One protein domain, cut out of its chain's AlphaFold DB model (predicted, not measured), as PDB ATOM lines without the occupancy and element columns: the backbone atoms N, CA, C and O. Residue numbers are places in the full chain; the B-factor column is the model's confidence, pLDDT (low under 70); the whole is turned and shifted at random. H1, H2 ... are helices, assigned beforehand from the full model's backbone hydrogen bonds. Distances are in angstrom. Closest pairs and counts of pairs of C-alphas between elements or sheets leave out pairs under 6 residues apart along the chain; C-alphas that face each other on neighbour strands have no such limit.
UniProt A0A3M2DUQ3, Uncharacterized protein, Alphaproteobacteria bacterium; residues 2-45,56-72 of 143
ATOM      1  N   THR A   2     233.649 204.818 305.701       52.38
ATOM      2  CA  THR A   2     232.801 204.346 304.599       52.38
ATOM      3  C   THR A   2     231.785 203.376 305.195       52.38
ATOM      4  O   THR A   2     232.028 202.178 305.274       52.38
ATOM      5  N   GLY A   3     230.691 203.915 305.739       68.00
ATOM      6  CA  GLY A   3     229.562 203.097 306.190       68.00
ATOM      7  C   GLY A   3     228.861 202.467 304.987       68.00
ATOM      8  O   GLY A   3     228.773 203.094 303.931       68.00
ATOM      9  N   GLY A   4     228.380 201.232 305.136       87.25
ATOM     10  CA  GLY A   4     227.548 200.595 304.115       87.25
ATOM     11  C   GLY A   4     226.268 201.397 303.873       87.25
ATOM     12  O   GLY A   4     225.844 202.187 304.720       87.25
ATOM     13  N   CYS A   5     225.613 201.187 302.729       90.38
ATOM     14  CA  CYS A   5     224.390 201.911 302.360       90.38
ATOM     15  C   CYS A   5     223.335 201.878 303.485       90.38
ATOM     16  O   CYS A   5     222.683 202.883 303.768       90.38
ATOM     17  N   SER A   6     223.234 200.732 304.168       91.31
ATOM     18  CA  SER A   6     222.313 200.483 305.281       91.31
ATOM     19  C   SER A   6     222.546 201.357 306.518       91.31
ATOM     20  O   SER A   6     221.615 201.552 307.294       91.31
ATOM     21  N   THR A   7     223.742 201.928 306.706       91.62
ATOM     22  CA  THR A   7     224.034 202.806 307.850       91.62
ATOM     23  C   THR A   7     223.204 204.088 307.799       91.62
ATOM     24  O   THR A   7     222.684 204.521 308.827       91.62
ATOM     25  N   CYS A   8     223.029 204.665 306.605       92.69
ATOM     26  CA  CYS A   8     222.202 205.856 306.402       92.69
ATOM     27  C   CYS A   8     220.774 205.492 305.970       92.69
ATOM     28  O   CYS A   8     219.812 206.058 306.482       92.69
ATOM     29  N   HIS A   9     220.614 204.521 305.066       92.69
ATOM     30  CA  HIS A   9     219.316 204.062 304.554       92.69
ATOM     31  C   HIS A   9     218.656 203.044 305.494       92.69
ATOM     32  O   HIS A   9     218.390 201.897 305.132       92.69
ATOM     33  N   ASN A  10     218.407 203.482 306.726       91.12
ATOM     34  CA  ASN A  10     217.882 202.670 307.826       91.12
ATOM     35  C   ASN A  10     216.383 202.905 308.106       91.12
ATOM     36  O   ASN A  10     215.834 202.306 309.023       91.12
ATOM     37  N   GLY A  11     215.714 203.767 307.332       92.00
ATOM     38  CA  GLY A  11     214.311 204.142 307.542       92.00
ATOM     39  C   GLY A  11     214.100 205.298 308.526       92.00
ATOM     40  O   GLY A  11     212.980 205.782 308.636       92.00
ATOM     41  N   SER A  12     215.159 205.764 309.193       94.00
ATOM     42  CA  SER A  12     215.154 206.936 310.075       94.00
ATOM     43  C   SER A  12     215.949 208.095 309.471       94.00
ATOM     44  O   SER A  12     215.401 209.172 309.268       94.00
ATOM     45  N   SER A  13     217.238 207.892 309.177       92.56
ATOM     46  CA  SER A  13     218.129 208.945 308.658       92.56
ATOM     47  C   SER A  13     217.946 209.179 307.158       92.56
ATOM     48  O   SER A  13     218.099 210.293 306.670       92.56
ATOM     49  N   ALA A  14     217.619 208.118 306.424       92.94
ATOM     50  CA  ALA A  14     217.237 208.150 305.023       92.94
ATOM     51  C   ALA A  14     216.285 206.986 304.728       92.94
ATOM     52  O   ALA A  14     216.193 206.025 305.501       92.94
ATOM     53  N   THR A  15     215.600 207.062 303.587       91.56
ATOM     54  CA  THR A  15     214.669 206.027 303.127       91.56
ATOM     55  C   THR A  15     215.338 204.658 303.144       91.56
ATOM     56  O   THR A  15     216.347 204.454 302.471       91.56
ATOM     57  N   GLY A  16     214.779 203.738 303.927       91.25
ATOM     58  CA  GLY A  16     215.215 202.347 303.977       91.25
ATOM     59  C   GLY A  16     214.530 201.486 302.917       91.25
ATOM     60  O   GLY A  16     214.085 201.964 301.873       91.25
ATOM     61  N   LYS A  17     214.420 200.187 303.202       90.62
ATOM     62  CA  LYS A  17     213.710 199.228 302.347       90.62
ATOM     63  C   LYS A  17     212.214 199.601 302.277       90.62
ATOM     64  O   LYS A  17     211.587 199.696 303.332       90.62
ATOM     65  N   PRO A  18     211.626 199.814 301.083       89.00
ATOM     66  CA  PRO A  18     210.202 200.123 300.955       89.00
ATOM     67  C   PRO A  18     209.321 198.909 301.284       89.00
ATOM     68  O   PRO A  18     209.787 197.766 301.314       89.00
ATOM     69  N   ASN A  19     208.020 199.143 301.474       85.88
ATOM     70  CA  ASN A  19     207.062 198.051 301.635       85.88
ATOM     71  C   ASN A  19     207.080 197.126 300.402       85.88
ATOM     72  O   ASN A  19     207.090 197.592 299.263       85.88
ATOM     73  N   GLY A  20     207.096 195.811 300.627       81.44
ATOM     74  CA  GLY A  20     207.210 194.808 299.564       81.44
ATOM     75  C   GLY A  20     208.634 194.548 299.051       81.44
ATOM     76  O   GLY A  20     208.789 193.726 298.143       81.44
ATOM     77  N   HIS A  21     209.659 195.191 299.627       87.19
ATOM     78  CA  HIS A  21     211.062 194.841 299.392       87.19
ATOM     79  C   HIS A  21     211.366 193.418 299.890       87.19
ATOM     80  O   HIS A  21     210.844 192.980 300.919       87.19
ATOM     81  N   PHE A  22     212.248 192.711 299.177       84.56
ATOM     82  CA  PHE A  22     212.728 191.388 299.578       84.56
ATOM     83  C   PHE A  22     213.318 191.428 300.997       84.56
ATOM     84  O   PHE A  22     214.116 192.310 301.324       84.56
ATOM     85  N   GLN A  23     212.900 190.509 301.865       86.62
ATOM     86  CA  GLN A  23     213.405 190.458 303.234       86.62
ATOM     87  C   GLN A  23     214.807 189.850 303.215       86.62
ATOM     88  O   GLN A  23     214.982 188.681 302.896       86.62
ATOM     89  N   THR A  24     215.810 190.670 303.509       85.12
ATOM     90  CA  THR A  24     217.220 190.279 303.467       85.12
ATOM     91  C   THR A  24     218.026 191.099 304.457       85.12
ATOM     92  O   THR A  24     217.706 192.270 304.684       85.12
ATOM     93  N   ASN A  25     219.088 190.517 305.006       86.81
ATOM     94  CA  ASN A  25     220.088 191.226 305.805       86.81
ATOM     95  C   ASN A  25     221.355 191.590 305.010       86.81
ATOM     96  O   ASN A  25     222.272 192.189 305.571       86.81
ATOM     97  N   ARG A  26     221.401 191.268 303.710       86.88
ATOM     98  CA  ARG A  26     222.496 191.632 302.800       86.88
ATOM     99  C   ARG A  26     222.622 193.142 302.627       86.88
ATOM    100  O   ARG A  26     221.647 193.887 302.789       86.88
ATOM    101  N   GLN A  27     223.833 193.592 302.296       89.88
ATOM    102  CA  GLN A  27     224.066 194.998 301.970       89.88
ATOM    103  C   GLN A  27     223.456 195.348 300.609       89.88
ATOM    104  O   GLN A  27     223.276 194.496 299.740       89.88
ATOM    105  N   CYS A  28     223.075 196.617 300.444       90.31
ATOM    106  CA  CYS A  28     222.298 197.067 299.287       90.31
ATOM    107  C   CYS A  28     223.039 196.861 297.959       90.31
ATOM    108  O   CYS A  28     222.399 196.622 296.938       90.31
ATOM    109  N   ASP A  29     224.368 196.936 297.979       87.94
ATOM    110  CA  ASP A  29     225.263 196.792 296.832       87.94
ATOM    111  C   ASP A  29     225.364 195.359 296.289       87.94
ATOM    112  O   ASP A  29     225.792 195.167 295.153       87.94
ATOM    113  N   GLU A  30     224.880 194.354 297.027       85.00
ATOM    114  CA  GLU A  30     224.746 192.984 296.508       85.00
ATOM    115  C   GLU A  30     223.644 192.853 295.440       85.00
ATOM    116  O   GLU A  30     223.586 191.864 294.711       85.00
ATOM    117  N   CYS A  31     222.738 193.830 295.366       85.25
ATOM    118  CA  CYS A  31     221.533 193.793 294.537       85.25
ATOM    119  C   CYS A  31     221.390 195.053 293.669       85.25
ATOM    120  O   CYS A  31     221.005 194.979 292.497       85.25
ATOM    121  N   HIS A  32     221.710 196.214 294.232       87.88
ATOM    122  CA  HIS A  32     221.581 197.521 293.603       87.88
ATOM    123  C   HIS A  32     222.954 198.087 293.252       87.88
ATOM    124  O   HIS A  32     223.931 197.868 293.957       87.88
ATOM    125  N   THR A  33     223.031 198.890 292.193       86.31
ATOM    126  CA  THR A  33     224.198 199.756 291.970       86.31
ATOM    127  C   THR A  33     223.814 201.203 292.233       86.31
ATOM    128  O   THR A  33     222.643 201.575 292.152       86.31
ATOM    129  N   THR A  34     224.804 202.058 292.480       86.62
ATOM    130  CA  THR A  34     224.589 203.504 292.673       86.62
ATOM    131  C   THR A  34     223.898 204.177 291.483       86.62
ATOM    132  O   THR A  34     223.237 205.195 291.651       86.62
ATOM    133  N   THR A  35     224.012 203.598 290.285       86.06
ATOM    134  CA  THR A  35     223.404 204.095 289.040       86.06
ATOM    135  C   THR A  35     222.136 203.348 288.622       86.06
ATOM    136  O   THR A  35     221.443 203.786 287.706       86.06
ATOM    137  N   ARG A  36     221.821 202.212 289.257       81.69
ATOM    138  CA  ARG A  36     220.654 201.372 288.955       81.69
ATOM    139  C   ARG A  36     220.059 200.825 290.244       81.69
ATOM    140  O   ARG A  36     220.341 199.704 290.666       81.69
ATOM    141  N   TRP A  37     219.199 201.639 290.847       84.62
ATOM    142  CA  TRP A  37     218.421 201.237 292.015       84.62
ATOM    143  C   TRP A  37     217.171 200.436 291.622       84.62
ATOM    144  O   TRP A  37     216.790 199.491 292.308       84.62
ATOM    145  N   SER A  38     216.561 200.764 290.481       76.12
ATOM    146  CA  SER A  38     215.475 200.000 289.861       76.12
ATOM    147  C   SER A  38     216.044 198.998 288.850       76.12
ATOM    148  O   SER A  38     216.652 199.404 287.860       76.12
ATOM    149  N   GLY A  39     215.838 197.701 289.086       69.50
ATOM    150  CA  GLY A  39     216.413 196.623 288.274       69.50
ATOM    151  C   GLY A  39     217.618 195.997 288.966       69.50
ATOM    152  O   GLY A  39     218.740 196.486 288.866       69.50
ATOM    153  N   VAL A  40     217.352 194.919 289.698       72.06
ATOM    154  CA  VAL A  40     218.328 194.226 290.540       72.06
ATOM    155  C   VAL A  40     219.282 193.419 289.658       72.06
ATOM    156  O   VAL A  40     218.832 192.689 288.773       72.06
ATOM    157  N   ARG A  41     220.595 193.518 289.890       66.56
ATOM    158  CA  ARG A  41     221.570 192.585 289.303       66.56
ATOM    159  C   ARG A  41     221.889 191.535 290.354       66.56
ATOM    160  O   ARG A  41     222.734 191.760 291.206       66.56
ATOM    161  N   TYR A  42     221.210 190.400 290.285       67.44
ATOM    162  CA  TYR A  42     221.481 189.266 291.157       67.44
ATOM    163  C   TYR A  42     221.571 187.990 290.321       67.44
ATOM    164  O   TYR A  42     220.774 187.789 289.405       67.44
ATOM    165  N   SER A  43     222.564 187.152 290.611       64.38
ATOM    166  CA  SER A  43     222.767 185.865 289.949       64.38
ATOM    167  C   SER A  43     222.811 184.772 291.007       64.38
ATOM    168  O   SER A  43     223.673 184.799 291.885       64.38
ATOM    169  N   HIS A  44     221.894 183.807 290.923       66.81
ATOM    170  CA  HIS A  44     221.978 182.579 291.706       66.81
ATOM    171  C   HIS A  44     223.123 181.734 291.132       66.81
ATOM    172  O   HIS A  44     222.963 181.076 290.110       66.81
ATOM    173  N   SER A  45     224.301 181.785 291.749       54.78
ATOM    174  CA  SER A  45     225.498 181.067 291.289       54.78
ATOM    175  C   SER A  45     225.608 179.627 291.811       54.78
ATOM    176  O   SER A  45     226.650 178.997 291.641       54.78
ATOM    177  N   SER A  56     213.602 186.132 282.556       61.53
ATOM    178  CA  SER A  56     214.030 186.994 283.663       61.53
ATOM    179  C   SER A  56     213.267 186.601 284.928       61.53
ATOM    180  O   SER A  56     212.160 187.082 285.148       61.53
ATOM    181  N   ILE A  57     213.833 185.696 285.722       67.44
ATOM    182  CA  ILE A  57     213.276 185.285 287.009       67.44
ATOM    183  C   ILE A  57     213.452 186.437 287.996       67.44
ATOM    184  O   ILE A  57     214.565 186.921 288.214       67.44
ATOM    185  N   GLY A  58     212.350 186.888 288.586       74.50
ATOM    186  CA  GLY A  58     212.351 187.800 289.719       74.50
ATOM    187  C   GLY A  58     212.593 187.052 291.031       74.50
ATOM    188  O   GLY A  58     212.248 185.884 291.178       74.50
ATOM    189  N   CYS A  59     213.131 187.737 292.043       78.62
ATOM    190  CA  CYS A  59     213.422 187.135 293.354       78.62
ATOM    191  C   CYS A  59     212.185 186.444 293.969       78.62
ATOM    192  O   CYS A  59     212.285 185.377 294.568       78.62
ATOM    193  N   ARG A  60     211.000 187.040 293.780       77.94
ATOM    194  CA  ARG A  60     209.723 186.569 294.343       77.94
ATOM    195  C   ARG A  60     209.166 185.313 293.668       77.94
ATOM    196  O   ARG A  60     208.256 184.706 294.224       77.94
ATOM    197  N   ASP A  61     209.710 184.914 292.520       76.56
ATOM    198  CA  ASP A  61     209.274 183.698 291.828       76.56
ATOM    199  C   ASP A  61     209.658 182.443 292.630       76.56
ATOM    200  O   ASP A  61     208.923 181.456 292.638       76.56
ATOM    201  N   CYS A  62     210.773 182.507 293.370       77.25
ATOM    202  CA  CYS A  62     211.215 181.450 294.282       77.25
ATOM    203  C   CYS A  62     211.057 181.840 295.761       77.25
ATOM    204  O   CYS A  62     210.694 181.002 296.587       77.25
ATOM    205  N   HIS A  63     211.276 183.108 296.121       80.50
ATOM    206  CA  HIS A  63     211.064 183.604 297.482       80.50
ATOM    207  C   HIS A  63     209.598 183.976 297.714       80.50
ATOM    208  O   HIS A  63     209.223 185.146 297.798       80.50
ATOM    209  N   ILE A  64     208.759 182.948 297.817       77.19
ATOM    210  CA  ILE A  64     207.299 183.069 297.952       77.19
ATOM    211  C   ILE A  64     206.833 183.500 299.354       77.19
ATOM    212  O   ILE A  64     205.634 183.628 299.589       77.19
ATOM    213  N   GLY A  65     207.762 183.707 300.287       78.50
ATOM    214  CA  GLY A  65     207.489 184.117 301.662       78.50
ATOM    215  C   GLY A  65     208.412 185.239 302.127       78.50
ATOM    216  O   GLY A  65     209.361 185.617 301.443       78.50
ATOM    217  N   ASN A  66     208.149 185.754 303.327       77.50
ATOM    218  CA  ASN A  66     208.925 186.832 303.951       77.50
ATOM    219  C   ASN A  66     210.204 186.303 304.627       77.50
ATOM    220  O   ASN A  66     210.452 186.579 305.796       77.50
ATOM    221  N   SER A  67     210.990 185.509 303.901       79.69
ATOM    222  CA  SER A  67     212.259 184.949 304.369       79.69
ATOM    223  C   SER A  67     213.348 185.153 303.325       79.69
ATOM    224  O   SER A  67     213.090 185.087 302.121       79.69
ATOM    225  N   GLU A  68     214.577 185.347 303.801       81.56
ATOM    226  CA  GLU A  68     215.774 185.391 302.957       81.56
ATOM    227  C   GLU A  68     216.080 184.014 302.335       81.56
ATOM    228  O   GLU A  68     216.784 183.919 301.334       81.56
ATOM    229  N   THR A  69     215.520 182.933 302.886       80.06
ATOM    230  CA  THR A  69     215.616 181.577 302.333       80.06
ATOM    231  C   THR A  69     214.452 181.265 301.392       80.06
ATOM    232  O   THR A  69     213.315 181.681 301.624       80.06
ATOM    233  N   SER A  70     214.718 180.515 300.318       78.44
ATOM    234  CA  SER A  70     213.660 179.927 299.496       78.44
ATOM    235  C   SER A  70     213.201 178.613 300.130       78.44
ATOM    236  O   SER A  70     213.997 177.711 300.394       78.44
ATOM    237  N   ALA A  71     211.902 178.503 300.399       78.06
ATOM    238  CA  ALA A  71     211.292 177.223 300.722       78.06
ATOM    239  C   ALA A  71     210.857 176.559 299.416       78.06
ATOM    240  O   ALA A  71     210.233 177.200 298.568       78.06
ATOM    241  N   TRP A  72     211.151 175.269 299.262       80.25
ATOM    242  CA  TRP A  72     210.532 174.477 298.207       80.25
ATOM    243  C   TRP A  72     209.018 174.542 298.371       80.25
ATOM    244  O   TRP A  72     208.496 174.260 299.451       80.25
TER     245      TRP A  72
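What this domain is: This is residues 2 to 45 and 56 to 72 of the 143 residues of an uncharacterized protein of Alphaproteobacteria bacterium (UniProt A0A3M2DUQ3). Little regular structure is present: this is an elongated, mostly looped domain, with one short helix, H1, toward one end and another, H2, toward the other. The long unnamed stretch of residues 9 to 45 winds through the space between them. The printed part has 61 residues, with H1 then H2 and no named strand; its class is all helix, though the named elements hold only 8 residues. It is only just compact, close to loose, with a radius of gyration of the C-alphas of 12.5 A and spans of 36 by 22 by 18 A.

How they stand to each other: H1, residues 5 to 8, and H2, residues 59 to 62, are apart. Each is too short for an O i to N i+4 pair, but its one O i to N i+3 pair is within hydrogen-bond range.

Where its parts are: H1 begins at C-alpha 5 (224.390, 201.911, 302.360) and measures 6.1 A from first to last C-alpha. H2 measures 6.2 A and ends at C-alpha 62 (211.215, 181.450, 294.282).

The domain as a whole: The C-alphas farthest apart, those of Thr 2 and Trp 72, are 37.8 A apart. Residues 46 to 55 are not printed, and C-alphas 45 and 56 are 15.0 A apart across this cut, which lies in the link from H1 to H2. Mean pLDDT of the printed part is 81.5; residues 2 to 3, 39, 41 to 45 and 56 to 57 are under 70.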